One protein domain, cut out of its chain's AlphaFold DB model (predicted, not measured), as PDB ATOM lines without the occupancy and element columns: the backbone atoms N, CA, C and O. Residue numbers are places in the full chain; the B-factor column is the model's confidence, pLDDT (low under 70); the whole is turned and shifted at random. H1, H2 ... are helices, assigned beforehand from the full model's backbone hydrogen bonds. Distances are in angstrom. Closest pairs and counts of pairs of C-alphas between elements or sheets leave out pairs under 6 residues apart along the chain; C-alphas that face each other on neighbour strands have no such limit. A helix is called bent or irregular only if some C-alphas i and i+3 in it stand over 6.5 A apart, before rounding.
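AT A GLANCE: This is residues 2 to 57 of the 851 residues of the protein "CHAT domain-containing protein" of Candidatus Propionivibrio aalborgensis (UniProt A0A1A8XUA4). The printed part traces a large, flat, open loop: H1 lies near one end, a long link folds back past it and runs to the opposite end, and H2 returns slantwise from there to the short H3, which brings the chain back near the start of H1. The helices form no packed core, and residues 13 to 18 stick out at the turn after H1. Here 56 residues are printed, with three named helices in the order H1, H2, H3 and no named strand, and the class is all helix. The whole is only just loose, close to extended, with a radius of gyration of the C-alphas of 15.2 A, and it spans 46 by 26 by 11 A.

HOW THE PARTS SIT: Begin at H1, residues 2 to 12, which touches no helix. Go on through the long link, residues 13 to 31, to H2, residues 32 to 48; H1 and H2 are apart. After a tight link of one residue, Leu 49, comes H3, residues 50 to 55. H2 and H3 are close but not clearly touching, and their closest C-alphas, those of Pro 46 and Leu 53, are 7.8 A apart. They run the same way at a steep tilt of 54 degrees. H3 and H1 are also close but not clearly touching, and their closest C-alphas, those of Leu 2 and Leu 53, are 7.8 A apart. These two run the same way at a shallow tilt of 13 degrees. In the backbones of H1 and H3 every O i to N i+4 pair is within hydrogen-bond range; in H2, 11 of 13 are.

IN THESE COORDINATES: Find C-alpha 2 at (-17.209, 5.839, 51.486); from there H1 runs 15.4 A to C-alpha 12. Look next at C-alpha 32, at (2.169, 2.934, 32.075), where H2 begins; it runs 23.7 A to C-alpha 48. H2, the longest helix with 17 residues, is irregular: C-alphas 43 and 46 are 7.1 A apart. H3 begins at C-alpha 50 and ends at C-alpha 55, at (-21.979, -1.897, 56.186).

THE WHOLE: The two C-alphas farthest apart are those of Arg 16, in the long link, and Asn 33, in H2, at 46.3 A. By contrast, the C-alphas of Leu 2 and Gly 57, the first and last printed, are 9.5 A apart. Residues 13 to 18 stand free, and so do residues 46 to 51, of which 46 to 48 belong to H2. The outline is flat, and the printed part has no cut. The mean pLDDT of the printed part is 78.1; look for values under 70 at residue 3 and at residues 11 to 20.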
ATOM      1  N   LEU A   2     -16.067   6.441  50.785       75.19
ATOM      2  CA  LEU A   2     -17.209   5.839  51.486       75.19
ATOM      3  C   LEU A   2     -17.530   6.564  52.802       75.19
ATOM      4  O   LEU A   2     -18.650   7.024  52.984       75.19
ATOM      5  N   GLU A   3     -16.511   6.788  53.630       69.88
ATOM      6  CA  GLU A   3     -16.628   7.561  54.872       69.88
ATOM      7  C   GLU A   3     -17.039   9.024  54.629       69.88
ATOM      8  O   GLU A   3     -17.909   9.548  55.309       69.88
ATOM      9  N   ALA A   4     -16.476   9.681  53.608       73.19
ATOM     10  CA  ALA A   4     -16.841  11.059  53.271       73.19
ATOM     11  C   ALA A   4     -18.312  11.167  52.828       73.19
ATOM     12  O   ALA A   4     -19.019  12.061  53.276       73.19
ATOM     13  N   ASN A   5     -18.795  10.244  51.989       80.56
ATOM     14  CA  ASN A   5     -20.197  10.196  51.564       80.56
ATOM     15  C   ASN A   5     -21.138   9.872  52.736       80.56
ATOM     16  O   ASN A   5     -22.222  10.448  52.808       80.56
ATOM     17  N   HIS A   6     -20.720   9.007  53.667       74.12
ATOM     18  CA  HIS A   6     -21.458   8.741  54.903       74.12
ATOM     19  C   HIS A   6     -21.553  10.002  55.775       74.12
ATOM     20  O   HIS A   6     -22.649  10.418  56.135       74.12
ATOM     21  N   GLN A   7     -20.430  10.680  56.022       71.81
ATOM     22  CA  GLN A   7     -20.384  11.929  56.791       71.81
ATOM     23  C   GLN A   7     -21.193  13.059  56.137       71.81
ATOM     24  O   GLN A   7     -21.884  13.795  56.839       71.81
ATOM     25  N   PHE A   8     -21.155  13.188  54.805       72.94
ATOM     26  CA  PHE A   8     -22.015  14.132  54.086       72.94
ATOM     27  C   PHE A   8     -23.493  13.795  54.293       72.94
ATOM     28  O   PHE A   8     -24.273  14.688  54.619       72.94
ATOM     29  N   SER A   9     -23.873  12.521  54.158       71.44
ATOM     30  CA  SER A   9     -25.248  12.062  54.388       71.44
ATOM     31  C   SER A   9     -25.722  12.350  55.819       71.44
ATOM     32  O   SER A   9     -26.831  12.853  56.004       71.44
ATOM     33  N   ASP A  10     -24.876  12.103  56.822       71.81
ATOM     34  CA  ASP A  10     -25.178  12.377  58.233       71.81
ATOM     35  C   ASP A  10     -25.341  13.879  58.511       71.81
ATOM     36  O   ASP A  10     -26.268  14.291  59.213       71.81
ATOM     37  N   ALA A  11     -24.475  14.716  57.928       67.12
ATOM     38  CA  ALA A  11     -24.543  16.170  58.065       67.12
ATOM     39  C   ALA A  11     -25.785  16.767  57.370       67.12
ATOM     40  O   ALA A  11     -26.395  17.708  57.881       67.12
ATOM     41  N   LEU A  12     -26.198  16.203  56.232       65.50
ATOM     42  CA  LEU A  12     -27.389  16.622  55.482       65.50
ATOM     43  C   LEU A  12     -28.698  16.183  56.132       65.50
ATOM     44  O   LEU A  12     -29.699  16.880  55.988       65.50
ATOM     45  N   GLY A  13     -28.701  15.102  56.916       60.84
ATOM     46  CA  GLY A  13     -29.848  14.733  57.755       60.84
ATOM     47  C   GLY A  13     -30.296  15.849  58.715       60.84
ATOM     48  O   GLY A  13     -31.406  15.797  59.240       60.84
ATOM     49  N   GLN A  14     -29.459  16.878  58.916       57.16
ATOM     50  CA  GLN A  14     -29.703  18.032  59.784       57.16
ATOM     51  C   GLN A  14     -30.011  19.345  59.024       57.16
ATOM     52  O   GLN A  14     -30.343  20.340  59.669       57.16
ATOM     53  N   SER A  15     -29.952  19.386  57.682       57.56
ATOM     54  CA  SER A  15     -30.167  20.608  56.879       57.56
ATOM     55  C   SER A  15     -31.121  20.382  55.687       57.56
ATOM     56  O   SER A  15     -31.327  19.264  55.232       57.56
ATOM     57  N   ARG A  16     -31.765  21.449  55.180       56.47
ATOM     58  CA  ARG A  16     -32.692  21.397  54.020       56.47
ATOM     59  C   ARG A  16     -31.997  21.625  52.663       56.47
ATOM     60  O   ARG A  16     -32.679  21.913  51.680       56.47
ATOM     61  N   GLU A  17     -30.669  21.556  52.600       59.22
ATOM     62  CA  GLU A  17     -29.901  21.865  51.384       59.22
ATOM     63  C   GLU A  17     -29.651  20.629  50.500       59.22
ATOM     64  O   GLU A  17     -29.705  19.489  50.960       59.22
ATOM     65  N   GLN A  18     -29.401  20.847  49.201       58.94
ATOM     66  CA  GLN A  18     -29.033  19.775  48.270       58.94
ATOM     67  C   GLN A  18     -27.662  19.202  48.641       58.94
ATOM     68  O   GLN A  18     -26.670  19.923  48.707       58.94
ATOM     69  N   GLY A  19     -27.616  17.891  48.865       63.31
ATOM     70  CA  GLY A  19     -26.402  17.196  49.258       63.31
ATOM     71  C   GLY A  19     -25.338  17.088  48.178       63.31
ATOM     72  O   GLY A  19     -25.655  16.894  47.007       63.31
ATOM     73  N   ALA A  20     -24.071  17.141  48.589       69.38
ATOM     74  CA  ALA A  20     -22.935  16.781  47.752       69.38
ATOM     75  C   ALA A  20     -22.528  15.326  48.022       69.38
ATOM     76  O   ALA A  20     -22.378  14.917  49.171       69.38
ATOM     77  N   THR A  21     -22.321  14.550  46.959       77.50
ATOM     78  CA  THR A  21     -21.801  13.179  47.035       77.50
ATOM     79  C   THR A  21     -20.657  13.020  46.051       77.50
ATOM     80  O   THR A  21     -20.769  13.447  44.902       77.50
ATOM     81  N   VAL A  22     -19.582  12.355  46.459       80.75
ATOM     82  CA  VAL A  22     -18.534  11.927  45.530       80.75
ATOM     83  C   VAL A  22     -19.096  10.761  44.713       80.75
ATOM     84  O   VAL A  22     -19.345   9.696  45.277       80.75
ATOM     85  N   SER A  23     -19.337  10.969  43.416       84.44
ATOM     86  CA  SER A  23     -19.909   9.967  42.498       84.44
ATOM     87  C   SER A  23     -18.868   9.244  41.644       84.44
ATOM     88  O   SER A  23     -19.132   8.148  41.161       84.44
ATOM     89  N   GLU A  24     -17.692   9.843  41.459       86.31
ATOM     90  CA  GLU A  24     -16.616   9.319  40.620       86.31
ATOM     91  C   GLU A  24     -15.262   9.602  41.272       86.31
ATOM     92  O   GLU A  24     -15.053  10.657  41.876       86.31
ATOM     93  N   LEU A  25     -14.342   8.646  41.154       86.62
ATOM     94  CA  LEU A  25     -12.960   8.784  41.582       86.62
ATOM     95  C   LEU A  25     -12.059   8.326  40.439       86.62
ATOM     96  O   LEU A  25     -12.151   7.184  39.994       86.62
ATOM     97  N   CYS A  26     -11.186   9.219  39.985       87.62
ATOM     98  CA  CYS A  26     -10.213   8.928  38.944       87.62
ATOM     99  C   CYS A  26      -8.814   8.875  39.559       87.62
ATOM    100  O   CYS A  26      -8.370   9.834  40.192       87.62
ATOM    101  N   PHE A  27      -8.129   7.750  39.370       84.81
ATOM    102  CA  PHE A  27      -6.724   7.602  39.725       84.81
ATOM    103  C   PHE A  27      -5.879   7.934  38.501       84.81
ATOM    104  O   PHE A  27      -6.031   7.315  37.448       84.81
ATOM    105  N   ILE A  28      -4.994   8.917  38.644       87.19
ATOM    106  CA  ILE A  28      -4.112   9.364  37.569       87.19
ATOM    107  C   ILE A  28      -2.705   8.889  37.899       87.19
ATOM    108  O   ILE A  28      -2.164   9.221  38.950       87.19
ATOM    109  N   GLU A  29      -2.121   8.128  36.982       86.62
ATOM    110  CA  GLU A  29      -0.752   7.643  37.078       86.62
ATOM    111  C   GLU A  29      -0.007   7.984  35.785       86.62
ATOM    112  O   GLU A  29      -0.540   7.869  34.680       86.62
ATOM    113  N   MET A  30       1.234   8.431  35.943       85.19
ATOM    114  CA  MET A  30       2.100   8.883  34.864       85.19
ATOM    115  C   MET A  30       2.784   7.706  34.163       85.19
ATOM    116  O   MET A  30       2.997   7.739  32.947       85.19
ATOM    117  N   PHE A  31       3.132   6.660  34.915       84.75
ATOM    118  CA  PHE A  31       3.853   5.507  34.387       84.75
ATOM    119  C   PHE A  31       2.911   4.387  33.948       84.75
ATOM    120  O   PHE A  31       2.133   3.856  34.740       84.75
ATOM    121  N   ARG A  32       3.045   3.947  32.692       85.62
ATOM    122  CA  ARG A  32       2.169   2.934  32.075       85.62
ATOM    123  C   ARG A  32       2.041   1.661  32.911       85.62
ATOM    124  O   ARG A  32       0.939   1.162  33.116       85.62
ATOM    125  N   ASN A  33       3.161   1.118  33.380       82.62
ATOM    126  CA  ASN A  33       3.167  -0.126  34.147       82.62
ATOM    127  C   ASN A  33       2.472   0.025  35.508       82.62
ATOM    128  O   ASN A  33       1.707  -0.853  35.893       82.62
ATOM    129  N   ALA A  34       2.701   1.138  36.210       81.38
ATOM    130  CA  ALA A  34       2.039   1.436  37.475       81.38
ATOM    131  C   ALA A  34       0.533   1.668  37.279       81.38
ATOM    132  O   ALA A  34      -0.262   1.178  38.079       81.38
ATOM    133  N   ALA A  35       0.132   2.322  36.185       87.81
ATOM    134  CA  ALA A  35      -1.271   2.538  35.845       87.81
ATOM    135  C   ALA A  35      -2.007   1.213  35.583       87.81
ATOM    136  O   ALA A  35      -3.110   1.016  36.084       87.81
ATOM    137  N   ILE A  36      -1.378   0.277  34.859       86.88
ATOM    138  CA  ILE A  36      -1.931  -1.069  34.621       86.88
ATOM    139  C   ILE A  36      -2.073  -1.838  35.941       86.88
ATOM    140  O   ILE A  36      -3.142  -2.381  36.213       86.88
ATOM    141  N   SER A  37      -1.039  -1.852  36.789       82.44
ATOM    142  CA  SER A  37      -1.111  -2.506  38.105       82.44
ATOM    143  C   SER A  37      -2.192  -1.892  38.997       82.44
ATOM    144  O   SER A  37      -2.936  -2.616  39.653       82.44
ATOM    145  N   SER A  38      -2.311  -0.563  38.991       83.94
ATOM    146  CA  SER A  38      -3.330   0.160  39.759       83.94
ATOM    147  C   SER A  38      -4.736  -0.140  39.249       83.94
ATOM    148  O   SER A  38      -5.645  -0.306  40.050       83.94
ATOM    149  N   ALA A  39      -4.927  -0.267  37.932       88.50
ATOM    150  CA  ALA A  39      -6.217  -0.631  37.353       88.50
ATOM    151  C   ALA A  39      -6.673  -2.034  37.789       88.50
ATOM    152  O   ALA A  39      -7.846  -2.207  38.111       88.50
ATOM    153  N   HIS A  40      -5.759  -3.008  37.878       84.94
ATOM    154  CA  HIS A  40      -6.074  -4.325  38.455       84.94
ATOM    155  C   HIS A  40      -6.458  -4.224  39.933       84.94
ATOM    156  O   HIS A  40      -7.501  -4.738  40.313       84.94
ATOM    157  N   ALA A  41      -5.697  -3.478  40.741       81.50
ATOM    158  CA  ALA A  41      -6.052  -3.261  42.147       81.50
ATOM    159  C   ALA A  41      -7.431  -2.586  42.304       81.50
ATOM    160  O   ALA A  41      -8.206  -2.944  43.183       81.50
ATOM    161  N   VAL A  42      -7.775  -1.640  41.422       86.88
ATOM    162  CA  VAL A  42      -9.092  -0.984  41.405       86.88
ATOM    163  C   VAL A  42     -10.217  -1.957  41.034       86.88
ATOM    164  O   VAL A  42     -11.315  -1.837  41.579       86.88
ATOM    165  N   LEU A  43      -9.970  -2.921  40.139       84.94
ATOM    166  CA  LEU A  43     -10.944  -3.965  39.806       84.94
ATOM    167  C   LEU A  43     -11.246  -4.896  40.984       84.94
ATOM    168  O   LEU A  43     -12.368  -5.396  41.056       84.94
ATOM    169  N   ASP A  44     -10.285  -5.099  41.884       82.69
ATOM    170  CA  ASP A  44     -10.420  -5.979  43.048       82.69
ATOM    171  C   ASP A  44     -11.099  -5.287  44.250       82.69
ATOM    172  O   ASP A  44     -11.668  -5.962  45.107       82.69
ATOM    173  N   LEU A  45     -11.175  -3.946  44.271       84.31
ATOM    174  CA  LEU A  45     -11.799  -3.173  45.360       84.31
ATOM    175  C   LEU A  45     -13.220  -3.614  45.765       84.31
ATOM    176  O   LEU A  45     -13.514  -3.571  46.961       84.31
ATOM    177  N   PRO A  46     -14.140  -3.997  44.853       85.88
ATOM    178  CA  PRO A  46     -15.462  -4.481  45.254       85.88
ATOM    179  C   PRO A  46     -15.416  -5.771  46.081       85.88
ATOM    180  O   PRO A  46     -16.259  -5.938  46.962       85.88
ATOM    181  N   ASP A  47     -14.451  -6.654  45.800       80.81
ATOM    182  CA  ASP A  47     -14.223  -7.888  46.557       80.81
ATOM    183  C   ASP A  47     -13.500  -7.555  47.878       80.81
ATOM    184  O   ASP A  47     -13.942  -7.982  48.946       80.81
ATOM    185  N   ASP A  48     -12.448  -6.731  47.822       77.06
ATOM    186  CA  ASP A  48     -11.617  -6.371  48.981       77.06
ATOM    187  C   ASP A  48     -12.378  -5.565  50.046       77.06
ATOM    188  O   ASP A  48     -12.123  -5.703  51.243       77.06
ATOM    189  N   LEU A  49     -13.334  -4.729  49.629       83.38
ATOM    190  CA  LEU A  49     -14.140  -3.875  50.510       83.38
ATOM    191  C   LEU A  49     -15.560  -4.415  50.731       83.38
ATOM    192  O   LEU A  49     -16.430  -3.663  51.175       83.38
ATOM    193  N   ALA A  50     -15.832  -5.687  50.423       82.62
ATOM    194  CA  ALA A  50     -17.190  -6.238  50.413       82.62
ATOM    195  C   ALA A  50     -17.962  -6.007  51.731       82.62
ATOM    196  O   ALA A  50     -19.114  -5.556  51.708       82.62
ATOM    197  N   ASP A  51     -17.326  -6.253  52.880       78.94
ATOM    198  CA  ASP A  51     -17.947  -6.066  54.198       78.94
ATOM    199  C   ASP A  51     -18.207  -4.588  54.519       78.94
ATOM    200  O   ASP A  51     -19.258  -4.232  55.061       78.94
ATOM    201  N   GLU A  52     -17.282  -3.705  54.143       79.62
ATOM    202  CA  GLU A  52     -17.407  -2.267  54.375       79.62
ATOM    203  C   GLU A  52     -18.470  -1.632  53.470       79.62
ATOM    204  O   GLU A  52     -19.296  -0.845  53.940       79.62
ATOM    205  N   LEU A  53     -18.519  -2.035  52.199       85.00
ATOM    206  CA  LEU A  53     -19.560  -1.643  51.251       85.00
ATOM    207  C   LEU A  53     -20.943  -2.082  51.731       85.00
ATOM    208  O   LEU A  53     -21.888  -1.292  51.702       85.00
ATOM    209  N   LYS A  54     -21.053  -3.309  52.253       85.25
ATOM    210  CA  LYS A  54     -22.292  -3.820  52.847       85.25
ATOM    211  C   LYS A  54     -22.698  -3.026  54.089       85.25
ATOM    212  O   LYS A  54     -23.873  -2.692  54.224       85.25
ATOM    213  N   ARG A  55     -21.746  -2.704  54.974       82.12
ATOM    214  CA  ARG A  55     -21.979  -1.897  56.186       82.12
ATOM    215  C   ARG A  55     -22.489  -0.496  55.852       82.12
ATOM    216  O   ARG A  55     -23.393  -0.012  56.522       82.12
ATOM    217  N   LEU A  56     -21.920   0.134  54.828       80.12
ATOM    218  CA  LEU A  56     -22.223   1.515  54.440       80.12
ATOM    219  C   LEU A  56     -23.354   1.623  53.402       80.12
ATOM    220  O   LEU A  56     -23.661   2.723  52.953       80.12
ATOM    221  N   GLY A  57     -23.964   0.502  52.995       82.00
ATOM    222  CA  GLY A  57     -25.008   0.486  51.965       82.00
ATOM    223  C   GLY A  57     -24.537   1.026  50.608       82.00
ATOM    224  O   GLY A  57     -25.342   1.548  49.837       82.00
TER     225      GLY A  57